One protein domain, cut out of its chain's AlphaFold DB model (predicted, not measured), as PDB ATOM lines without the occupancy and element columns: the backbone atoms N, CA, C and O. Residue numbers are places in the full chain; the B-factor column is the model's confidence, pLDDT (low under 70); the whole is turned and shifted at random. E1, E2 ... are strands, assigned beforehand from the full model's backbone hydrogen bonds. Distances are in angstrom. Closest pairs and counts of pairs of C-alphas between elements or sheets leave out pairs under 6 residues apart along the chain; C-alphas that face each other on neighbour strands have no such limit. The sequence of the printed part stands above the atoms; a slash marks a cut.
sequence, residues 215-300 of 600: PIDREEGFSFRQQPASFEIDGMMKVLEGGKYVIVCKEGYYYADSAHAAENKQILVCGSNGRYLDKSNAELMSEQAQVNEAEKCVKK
ATOM      1  N   PRO A 215     200.762 201.863 219.741       89.12
ATOM      2  CA  PRO A 215     201.953 201.903 220.577       89.12
ATOM      3  C   PRO A 215     201.598 201.686 222.046       89.12
ATOM      4  O   PRO A 215     200.543 202.115 222.503       89.12
ATOM      5  N   ILE A 216     202.499 201.043 222.782       89.94
ATOM      6  CA  ILE A 216     202.394 200.981 224.237       89.94
ATOM      7  C   ILE A 216     202.936 202.285 224.812       89.94
ATOM      8  O   ILE A 216     204.120 202.602 224.640       89.94
ATOM      9  N   ASP A 217     202.066 203.019 225.499       84.12
ATOM     10  CA  ASP A 217     202.435 204.238 226.197       84.12
ATOM     11  C   ASP A 217     203.289 203.944 227.430       84.12
ATOM     12  O   ASP A 217     203.257 202.871 228.042       84.12
ATOM     13  N   ARG A 218     204.109 204.928 227.797       78.75
ATOM     14  CA  ARG A 218     204.935 204.831 228.994       78.75
ATOM     15  C   ARG A 218     204.066 205.119 230.215       78.75
ATOM     16  O   ARG A 218     203.741 206.274 230.470       78.75
ATOM     17  N   GLU A 219     203.755 204.092 230.991       81.06
ATOM     18  CA  GLU A 219     203.080 204.264 232.277       81.06
ATOM     19  C   GLU A 219     204.065 204.502 233.435       81.06
ATOM     20  O   GLU A 219     205.293 204.370 233.310       81.06
ATOM     21  N   GLU A 220     203.524 204.899 234.589       77.00
ATOM     22  CA  GLU A 220     204.300 205.055 235.817       77.00
ATOM     23  C   GLU A 220     204.986 203.730 236.190       77.00
ATOM     24  O   GLU A 220     204.438 202.643 236.032       77.00
ATOM     25  N   GLY A 221     206.239 203.804 236.644       78.31
ATOM     26  CA  GLY A 221     207.017 202.611 236.975       78.31
ATOM     27  C   GLY A 221     207.597 201.854 235.775       78.31
ATOM     28  O   GLY A 221     208.477 201.027 235.984       78.31
ATOM     29  N   PHE A 222     207.227 202.160 234.523       87.44
ATOM     30  CA  PHE A 222     207.770 201.459 233.348       87.44
ATOM     31  C   PHE A 222     209.168 201.926 232.947       87.44
ATOM     32  O   PHE A 222     209.472 203.127 232.892       87.44
ATOM     33  N   SER A 223     209.995 200.970 232.526       87.19
ATOM     34  CA  SER A 223     211.175 201.205 231.704       87.19
ATOM     35  C   SER A 223     211.168 200.295 230.478       87.19
ATOM     36  O   SER A 223     211.155 199.073 230.599       87.19
ATOM     37  N   PHE A 224     211.257 200.888 229.287       89.88
ATOM     38  CA  PHE A 224     211.489 200.134 228.059       89.88
ATOM     39  C   PHE A 224     212.973 199.784 227.952       89.88
ATOM     40  O   PHE A 224     213.825 200.665 227.848       89.88
ATOM     41  N   ARG A 225     213.294 198.489 227.999       88.12
ATOM     42  CA  ARG A 225     214.618 197.962 227.628       88.12
ATOM     43  C   ARG A 225     214.759 197.842 226.114       88.12
ATOM     44  O   ARG A 225     215.861 197.959 225.593       88.12
ATOM     45  N   GLN A 226     213.642 197.610 225.435       90.69
ATOM     46  CA  GLN A 226     213.532 197.594 223.985       90.69
ATOM     47  C   GLN A 226     212.165 198.170 223.606       90.69
ATOM     48  O   GLN A 226     211.164 197.848 224.247       90.69
ATOM     49  N   GLN A 227     212.140 199.005 222.574       89.62
ATOM     50  CA  GLN A 227     210.937 199.611 222.015       89.62
ATOM     51  C   GLN A 227     211.037 199.536 220.483       89.62
ATOM     52  O   GLN A 227     212.117 199.807 219.948       89.62
ATOM     53  N   PRO A 228     209.967 199.149 219.770       88.81
ATOM     54  CA  PRO A 228     209.971 199.142 218.315       88.81
ATOM     55  C   PRO A 228     209.850 200.563 217.758       88.81
ATOM     56  O   PRO A 228     209.383 201.481 218.435       88.81
ATOM     57  N   ALA A 229     210.234 200.736 216.492       82.31
ATOM     58  CA  ALA A 229     209.904 201.954 215.767       82.31
ATOM     59  C   ALA A 229     208.377 202.104 215.669       82.31
ATOM     60  O   ALA A 229     207.656 201.122 215.466       82.31
ATOM     61  N   SER A 230     207.905 203.339 215.805       82.75
ATOM     62  CA  SER A 230     206.505 203.700 215.597       82.75
ATOM     63  C   SER A 230     206.414 204.783 214.530       82.75
ATOM     64  O   SER A 230     207.367 205.535 214.326       82.75
ATOM     65  N   PHE A 231     205.290 204.825 213.830       72.69
ATOM     66  CA  PHE A 231     205.027 205.735 212.716       72.69
ATOM     67  C   PHE A 231     203.567 206.180 212.755       72.69
ATOM     68  O   PHE A 231     202.725 205.504 213.339       72.69
ATOM     69  N   GLU A 232     203.265 207.322 212.153       70.56
ATOM     70  CA  GLU A 232     201.932 207.923 212.179       70.56
ATOM     71  C   GLU A 232     201.107 207.479 210.968       70.56
ATOM     72  O   GLU A 232     201.573 207.619 209.850       70.56
ATOM     73  N   ILE A 233     199.888 206.971 211.163       69.50
ATOM     74  CA  ILE A 233     198.913 206.678 210.103       69.50
ATOM     75  C   ILE A 233     197.593 207.355 210.410       69.50
ATOM     76  O   ILE A 233     197.036 207.137 211.485       69.50
ATOM     77  N   ASP A 234     197.092 208.157 209.466       68.19
ATOM     78  CA  ASP A 234     195.830 208.894 209.599       68.19
ATOM     79  C   ASP A 234     195.741 209.683 210.926       68.19
ATOM     80  O   ASP A 234     194.707 209.696 211.595       68.19
ATOM     81  N   GLY A 235     196.848 210.305 211.355       68.75
ATOM     82  CA  GLY A 235     196.933 211.058 212.615       68.75
ATOM     83  C   GLY A 235     197.148 210.216 213.881       68.75
ATOM     84  O   GLY A 235     197.162 210.761 214.983       68.75
ATOM     85  N   MET A 236     197.297 208.891 213.764       76.06
ATOM     86  CA  MET A 236     197.490 207.975 214.894       76.06
ATOM     87  C   MET A 236     198.831 207.250 214.819       76.06
ATOM     88  O   MET A 236     199.153 206.628 213.810       76.06
ATOM     89  N   MET A 237     199.587 207.224 215.915       82.56
ATOM     90  CA  MET A 237     200.811 206.422 215.990       82.56
ATOM     91  C   MET A 237     200.491 204.919 215.961       82.56
ATOM     92  O   MET A 237     199.504 204.471 216.549       82.56
ATOM     93  N   LYS A 238     201.334 204.138 215.280       83.69
ATOM     94  CA  LYS A 238     201.206 202.692 215.062       83.69
ATOM     95  C   LYS A 238     202.559 201.987 215.130       83.69
ATOM     96  O   LYS A 238     203.605 202.585 214.891       83.69
ATOM     97  N   VAL A 239     202.517 200.698 215.457       86.44
ATOM     98  CA  VAL A 239     203.650 199.765 215.492       86.44
ATOM     99  C   VAL A 239     203.386 198.650 214.485       86.44
ATOM    100  O   VAL A 239     202.286 198.100 214.451       86.44
ATOM    101  N   LEU A 240     204.382 198.324 213.661       84.25
ATOM    102  CA  LEU A 240     204.301 197.245 212.672       84.25
ATOM    103  C   LEU A 240     204.223 195.868 213.346       84.25
ATOM    104  O   LEU A 240     204.834 195.647 214.395       84.25
ATOM    105  N   GLU A 241     203.523 194.929 212.704       85.50
ATOM    106  CA  GLU A 241     203.558 193.500 213.030       85.50
ATOM    107  C   GLU A 241     205.002 193.012 213.247       85.50
ATOM    108  O   GLU A 241     205.914 193.354 212.497       85.50
ATOM    109  N   GLY A 242     205.224 192.233 214.308       84.25
ATOM    110  CA  GLY A 242     206.554 191.792 214.739       84.25
ATOM    111  C   GLY A 242     207.318 192.803 215.605       84.25
ATOM    112  O   GLY A 242     208.302 192.429 216.248       84.25
ATOM    113  N   GLY A 243     206.853 194.054 215.699       87.88
ATOM    114  CA  GLY A 243     207.408 195.068 216.594       87.88
ATOM    115  C   GLY A 243     207.401 194.602 218.052       87.88
ATOM    116  O   GLY A 243     206.371 194.158 218.562       87.88
ATOM    117  N   LYS A 244     208.560 194.687 218.716       90.94
ATOM    118  CA  LYS A 244     208.809 194.088 220.033       90.94
ATOM    119  C   LYS A 244     209.095 195.128 221.110       90.94
ATOM    120  O   LYS A 244     210.088 195.853 221.028       90.94
ATOM    121  N   TYR A 245     208.295 195.097 222.170       92.94
ATOM    122  CA  TYR A 245     208.576 195.758 223.437       92.94
ATOM    123  C   TYR A 245     209.206 194.778 224.429       92.94
ATOM    124  O   TYR A 245     208.785 193.628 224.548       92.94
ATOM    125  N   VAL A 246     210.204 195.254 225.173       92.12
ATOM    126  CA  VAL A 246     210.681 194.608 226.401       92.12
ATOM    127  C   VAL A 246     210.528 195.619 227.524       92.12
ATOM    128  O   VAL A 246     211.245 196.623 227.563       92.12
ATOM    129  N   ILE A 247     209.576 195.355 228.407       93.31
ATOM    130  CA  ILE A 247     209.152 196.236 229.490       93.31
ATOM    131  C   ILE A 247     209.650 195.630 230.797       93.31
ATOM    132  O   ILE A 247     209.546 194.424 231.008       93.31
ATOM    133  N   VAL A 248     210.242 196.459 231.647       92.06
ATOM    134  CA  VAL A 248     210.646 196.083 233.004       92.06
ATOM    135  C   VAL A 248     210.151 197.145 233.973       92.06
ATOM    136  O   VAL A 248     210.116 198.332 233.620       92.06
ATOM    137  N   CYS A 249     209.820 196.754 235.200       86.38
ATOM    138  CA  CYS A 249     209.525 197.732 236.236       86.38
ATOM    139  C   CYS A 249     210.820 198.397 236.715       86.38
ATOM    140  O   CYS A 249     211.842 197.737 236.933       86.38
ATOM    141  N   LYS A 250     210.782 199.729 236.832       84.75
ATOM    142  CA  LYS A 250     211.841 200.566 237.406       84.75
ATOM    143  C   LYS A 250     212.093 200.181 238.861       84.75
ATOM    144  O   LYS A 250     211.245 199.590 239.522       84.75
ATOM    145  N   GLU A 251     213.252 200.579 239.374       75.56
ATOM    146  CA  GLU A 251     213.550 200.476 240.800       75.56
ATOM    147  C   GLU A 251     212.430 201.119 241.638       75.56
ATOM    148  O   GLU A 251     211.930 202.194 241.305       75.56
ATOM    149  N   GLY A 252     211.988 200.419 242.687       63.25
ATOM    150  CA  GLY A 252     210.820 200.813 243.481       63.25
ATOM    151  C   GLY A 252     209.466 200.391 242.899       63.25
ATOM    152  O   GLY A 252     208.443 200.753 243.469       63.25
ATOM    153  N   TYR A 253     209.422 199.613 241.812       76.38
ATOM    154  CA  TYR A 253     208.201 199.047 241.221       76.38
ATOM    155  C   TYR A 253     208.399 197.558 240.863       76.38
ATOM    156  O   TYR A 253     209.530 197.110 240.674       76.38
ATOM    157  N   TYR A 254     207.317 196.776 240.785       80.69
ATOM    158  CA  TYR A 254     207.319 195.342 240.459       80.69
ATOM    159  C   TYR A 254     206.001 194.909 239.785       80.69
ATOM    160  O   TYR A 254     204.985 195.584 239.936       80.69
ATOM    161  N   TYR A 255     205.998 193.790 239.056       85.12
ATOM    162  CA  TYR A 255     204.760 193.162 238.567       85.12
ATOM    163  C   TYR A 255     204.072 192.396 239.706       85.12
ATOM    164  O   TYR A 255     204.727 191.604 240.386       85.12
ATOM    165  N   ALA A 256     202.780 192.637 239.946       77.62
ATOM    166  CA  ALA A 256     202.054 192.043 241.071       77.62
ATOM    167  C   ALA A 256     201.400 190.709 240.686       77.62
ATOM    168  O   ALA A 256     200.542 190.682 239.811       77.62
ATOM    169  N   ASP A 257     201.788 189.629 241.372       69.31
ATOM    170  CA  ASP A 257     201.184 188.290 241.273       69.31
ATOM    171  C   ASP A 257     200.944 187.792 239.833       69.31
ATOM    172  O   ASP A 257     199.924 187.174 239.529       69.31
ATOM    173  N   SER A 258     201.908 188.038 238.939       76.31
ATOM    174  CA  SER A 258     201.848 187.621 237.535       76.31
ATOM    175  C   SER A 258     203.070 186.817 237.095       76.31
ATOM    176  O   SER A 258     204.106 186.778 237.766       76.31
ATOM    177  N   ALA A 259     202.970 186.195 235.916       77.44
ATOM    178  CA  ALA A 259     204.072 185.451 235.302       77.44
ATOM    179  C   ALA A 259     205.316 186.326 235.038       77.44
ATOM    180  O   ALA A 259     206.423 185.804 234.909       77.44
ATOM    181  N   HIS A 260     205.156 187.651 234.997       83.75
ATOM    182  CA  HIS A 260     206.231 188.620 234.761       83.75
ATOM    183  C   HIS A 260     207.008 188.974 236.033       83.75
ATOM    184  O   HIS A 260     208.110 189.524 235.943       83.75
ATOM    185  N   ALA A 261     206.461 188.661 237.214       79.56
ATOM    186  CA  ALA A 261     207.048 189.012 238.504       79.56
ATOM    187  C   ALA A 261     208.406 188.335 238.738       79.56
ATOM    188  O   ALA A 261     209.320 188.968 239.266       79.56
ATOM    189  N   ALA A 262     208.567 187.082 238.297       77.94
ATOM    190  CA  ALA A 262     209.779 186.296 238.532       77.94
ATOM    191  C   ALA A 262     211.026 186.888 237.849       77.94
ATOM    192  O   ALA A 262     212.093 186.949 238.456       77.94
ATOM    193  N   GLU A 263     210.889 187.360 236.606       82.94
ATOM    194  CA  GLU A 263     211.993 187.955 235.836       82.94
ATOM    195  C   GLU A 263     211.946 189.493 235.791       82.94
ATOM    196  O   GLU A 263     212.794 190.119 235.152       82.94
ATOM    197  N   ASN A 264     210.958 190.112 236.455       86.81
ATOM    198  CA  ASN A 264     210.636 191.539 236.355       86.81
ATOM    199  C   ASN A 264     210.573 192.025 234.896       86.81
ATOM    200  O   ASN A 264     211.194 193.025 234.519       86.81
ATOM    201  N   LYS A 265     209.886 191.266 234.040       90.94
ATOM    202  CA  LYS A 265     209.975 191.462 232.595       90.94
ATOM    203  C   LYS A 265     208.725 190.997 231.865       90.94
ATOM    204  O   LYS A 265     208.322 189.843 231.979       90.94
ATOM    205  N   GLN A 266     208.209 191.886 231.024       91.19
ATOM    206  CA  GLN A 266     207.168 191.590 230.053       91.19
ATOM    207  C   GLN A 266     207.687 191.797 228.623       91.19
ATOM    208  O   GLN A 266     208.365 192.784 228.322       91.19
ATOM    209  N   ILE A 267     207.394 190.855 227.727       90.88
ATOM    210  CA  ILE A 267     207.754 190.897 226.309       90.88
ATOM    211  C   ILE A 267     206.472 190.917 225.485       90.88
ATOM    212  O   ILE A 267     205.787 189.905 225.392       90.88
ATOM    213  N   LEU A 268     206.196 192.034 224.818       91.62
ATOM    214  CA  LEU A 268     205.034 192.173 223.941       91.62
ATOM    215  C   LEU A 268     205.481 192.252 222.485       91.62
ATOM    216  O   LEU A 268     206.379 193.027 222.153       91.62
ATOM    217  N   VAL A 269     204.852 191.467 221.610       90.81
ATOM    218  CA  VAL A 269     205.116 191.480 220.163       90.81
ATOM    219  C   VAL A 269     203.823 191.762 219.413       90.81
ATOM    220  O   VAL A 269     202.838 191.063 219.631       90.81
ATOM    221  N   CYS A 270     203.808 192.765 218.535       88.69
ATOM    222  CA  CYS A 270     202.619 193.073 217.738       88.69
ATOM    223  C   CYS A 270     202.257 191.884 216.829       88.69
ATOM    224  O   CYS A 270     203.085 191.443 216.029       88.69
ATOM    225  N   GLY A 271     201.048 191.344 216.985       84.69
ATOM    226  CA  GLY A 271     200.543 190.197 216.234       84.69
ATOM    227  C   GLY A 271     199.863 190.578 214.916       84.69
ATOM    228  O   GLY A 271     199.620 191.748 214.624       84.69
ATOM    229  N   SER A 272     199.504 189.562 214.132       81.38
ATOM    230  CA  SER A 272     198.855 189.685 212.815       81.38
ATOM    231  C   SER A 272     197.371 190.096 212.863       81.38
ATOM    232  O   SER A 272     196.741 190.274 211.820       81.38
ATOM    233  N   ASN A 273     196.805 190.250 214.061       78.56
ATOM    234  CA  ASN A 273     195.411 190.637 214.303       78.56
ATOM    235  C   ASN A 273     195.260 192.016 214.977       78.56
ATOM    236  O   ASN A 273     194.183 192.348 215.469       78.56
ATOM    237  N   GLY A 274     196.347 192.784 215.065       81.50
ATOM    238  CA  GLY A 274     196.354 194.141 215.614       81.50
ATOM    239  C   GLY A 274     196.432 194.220 217.136       81.50
ATOM    240  O   GLY A 274     196.335 195.312 217.698       81.50
ATOM    241  N   ARG A 275     196.627 193.082 217.812       86.62
ATOM    242  CA  ARG A 275     196.815 192.988 219.266       86.62
ATOM    243  C   ARG A 275     198.227 192.509 219.586       86.62
ATOM    244  O   ARG A 275     198.887 191.892 218.749       86.62
ATOM    245  N   TYR A 276     198.699 192.777 220.798       89.75
ATOM    246  CA  TYR A 276     199.996 192.277 221.237       89.75
ATOM    247  C   TYR A 276     199.885 190.833 221.710       89.75
ATOM    248  O   TYR A 276     198.944 190.464 222.403       89.75
ATOM    249  N   LEU A 277     200.879 190.030 221.354       88.44
ATOM    250  CA  LEU A 277     201.111 188.709 221.917       88.44
ATOM    251  C   LEU A 277     202.102 188.846 223.068       88.44
ATOM    252  O   LEU A 277     203.224 189.325 222.860       88.44
ATOM    253  N   ASP A 278     201.696 188.413 224.258       88.00
ATOM    254  CA  ASP A 278     202.595 188.348 225.404       88.00
ATOM    255  C   ASP A 278     203.474 187.093 225.323       88.00
ATOM    256  O   ASP A 278     203.005 185.963 225.449       88.00
ATOM    257  N   LYS A 279     204.771 187.297 225.081       84.25
ATOM    258  CA  LYS A 279     205.784 186.241 224.930       84.25
ATOM    259  C   LYS A 279     206.713 186.137 226.136       84.25
ATOM    260  O   LYS A 279     207.871 185.741 225.995       84.25
ATOM    261  N   SER A 280     206.243 186.535 227.312       76.81
ATOM    262  CA  SER A 280     207.066 186.535 228.525       76.81
ATOM    263  C   SER A 280     207.272 185.148 229.132       76.81
ATOM    264  O   SER A 280     208.226 184.967 229.877       76.81
ATOM    265  N   ASN A 281     206.425 184.169 228.798       65.69
ATOM    266  CA  ASN A 281     206.580 182.775 229.212       65.69
ATOM    267  C   ASN A 281     206.578 181.856 227.978       65.69
ATOM    268  O   ASN A 281     205.722 181.981 227.103       65.69
ATOM    269  N   ALA A 282     207.520 180.914 227.925       55.16
ATOM    270  CA  ALA A 282     207.612 179.913 226.864       55.16
ATOM    271  C   ALA A 282     206.393 178.963 226.819       55.16
ATOM    272  O   ALA A 282     206.112 178.397 225.765       55.16
ATOM    273  N   GLU A 283     205.643 178.822 227.918       49.72
ATOM    274  CA  GLU A 283     204.423 177.998 227.983       49.72
ATOM    275  C   GLU A 283     203.162 178.705 227.440       49.72
ATOM    276  O   GLU A 283     202.185 178.039 227.108       49.72
ATOM    277  N   LEU A 284     203.182 180.036 227.269       50.19
ATOM    278  CA  LEU A 284     202.055 180.844 226.760       50.19
ATOM    279  C   LEU A 284     202.075 181.022 225.229       50.19
ATOM    280  O   LEU A 284     201.510 181.964 224.684       50.19
ATOM    281  N   MET A 285     202.694 180.088 224.506       48.06
ATOM    282  CA  MET A 285     202.800 180.089 223.038       48.06
ATOM    283  C   MET A 285     201.474 179.782 222.305       48.06
ATOM    284  O   MET A 285     201.499 179.447 221.120       48.06
ATOM    285  N   SER A 286     200.315 179.880 222.968       49.09
ATOM    286  CA  SER A 286     199.011 179.760 222.311       49.09
ATOM    287  C   SER A 286     198.512 181.133 221.854       49.09
ATOM    288  O   SER A 286     198.750 182.156 222.493       49.09
ATOM    289  N   GLU A 287     197.756 181.170 220.754       51.31
ATOM    290  CA  GLU A 287     197.107 182.374 220.201       51.31
ATOM    291  C   GLU A 287     196.154 183.098 221.185       51.31
ATOM    292  O   GLU A 287     195.536 184.096 220.819       51.31
ATOM    293  N   GLN A 288     196.025 182.616 222.429       52.28
ATOM    294  CA  GLN A 288     195.129 183.109 223.476       52.28
ATOM    295  C   GLN A 288     195.775 184.165 224.396       52.28
ATOM    296  O   GLN A 288     195.046 184.863 225.093       52.28
ATOM    297  N   ALA A 289     197.102 184.353 224.374       61.22
ATOM    298  CA  ALA A 289     197.807 185.380 225.162       61.22
ATOM    299  C   ALA A 289     197.786 186.773 224.490       61.22
ATOM    300  O   ALA A 289     198.806 187.457 224.382       61.22
ATOM    301  N   GLN A 290     196.622 187.173 223.971       74.19
ATOM    302  CA  GLN A 290     196.438 188.464 223.310       74.19
ATOM    303  C   GLN A 290     196.108 189.551 224.329       74.19
ATOM    304  O   GLN A 290     195.071 189.495 224.993       74.19
ATOM    305  N   VAL A 291     196.940 190.583 224.387       78.00
ATOM    306  CA  VAL A 291     196.767 191.743 225.262       78.00
ATOM    307  C   VAL A 291     196.665 193.027 224.441       78.00
ATOM    308  O   VAL A 291     197.213 193.141 223.343       78.00
ATOM    309  N   ASN A 292     195.908 193.995 224.957       74.31
ATOM    310  CA  ASN A 292     195.789 195.325 224.345       74.31
ATOM    311  C   ASN A 292     196.781 196.327 224.937       74.31
ATOM    312  O   ASN A 292     197.109 197.312 224.286       74.31
ATOM    313  N   GLU A 293     197.241 196.073 226.159       82.50
ATOM    314  CA  GLU A 293     198.040 196.987 226.969       82.50
ATOM    315  C   GLU A 293     199.107 196.191 227.725       82.50
ATOM    316  O   GLU A 293     199.003 194.968 227.866       82.50
ATOM    317  N   ALA A 294     200.140 196.886 228.193       86.56
ATOM    318  CA  ALA A 294     201.143 196.299 229.066       86.56
ATOM    319  C   ALA A 294     200.604 196.118 230.486       86.56
ATOM    320  O   ALA A 294     199.778 196.897 230.961       86.56
ATOM    321  N   GLU A 295     201.102 195.098 231.180       87.75
ATOM    322  CA  GLU A 295     200.772 194.906 232.583       87.75
ATOM    323  C   GLU A 295     201.405 196.020 233.421       87.75
ATOM    324  O   GLU A 295     202.555 196.413 233.213       87.75
ATOM    325  N   LYS A 296     200.636 196.550 234.371       85.69
ATOM    326  CA  LYS A 296     201.047 197.711 235.155       85.69
ATOM    327  C   LYS A 296     202.066 197.329 236.217       85.69
ATOM    328  O   LYS A 296     201.917 196.343 236.933       85.69
ATOM    329  N   CYS A 297     203.076 198.175 236.362       81.44
ATOM    330  CA  CYS A 297     204.057 198.060 237.421       81.44
ATOM    331  C   CYS A 297     203.461 198.637 238.701       81.44
ATOM    332  O   CYS A 297     203.117 199.817 238.770       81.44
ATOM    333  N   VAL A 298     203.363 197.813 239.734       77.38
ATOM    334  CA  VAL A 298     202.894 198.220 241.052       77.38
ATOM    335  C   VAL A 298     204.074 198.767 241.836       77.38
ATOM    336  O   VAL A 298     205.150 198.174 241.882       77.38
ATOM    337  N   LYS A 299     203.898 199.935 242.450       60.94
ATOM    338  CA  LYS A 299     204.937 200.537 243.283       60.94
ATOM    339  C   LYS A 299     205.218 199.631 244.482       60.94
ATOM    340  O   LYS A 299     204.318 199.314 245.257       60.94
ATOM    341  N   LYS A 300     206.479 199.232 244.641       54.16
ATOM    342  CA  LYS A 300     206.999 198.591 245.846       54.16
ATOM    343  C   LYS A 300     206.863 199.624 246.963       54.16
ATOM    344  O   LYS A 300     207.480 200.682 246.918       54.16
TER     345      LYS A 300
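Overview. This is residues 215 to 300 of the 600 residues of an uncharacterized protein of Toxocara canis (UniProt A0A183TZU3). There is little regular structure: a twisted four-stranded sheet, with the hairpin E2-E3 toward one end of its strands and the pair E5-E8 toward the other. The printed part has 86 residues, 34 of them in eight named strands, E1 to E8, all strand. The sheet's order is E1, E4, E6, E7, antiparallel. The whole is compact, radius of gyration of the C-alphas 12.9 A, spanning 39 by 28 by 17 A.

Arrangement. E4, residues 244 to 249, is antiparallel to E1, residues 222 to 226 (N 225 to O 246, 2.8 A), and to E6, residues 266 to 270 (N 247 to O 266, 2.8 A). E6 and E7, residues 276 to 278, form a hairpin (N 277 to O 269, 2.8 A). E2, residues 230 to 233, and E3, residues 236 to 240, form another (N 233 to O 236, 2.8 A). E5, residues 253 to 255, is antiparallel to E8, residues 297 to 299 (N 254 to O 298, 2.8 A).

Along the chain. E4 spans 16.6 A. C-alpha 222 is at (207.770, 201.459, 233.348), C-alpha 299 at (204.937, 200.537, 243.283).

Size, cuts and confidence. The printed part has no cut. The link E7 to E8 is long; pLDDT is under 70 in 16 residues, among them 281 to 289.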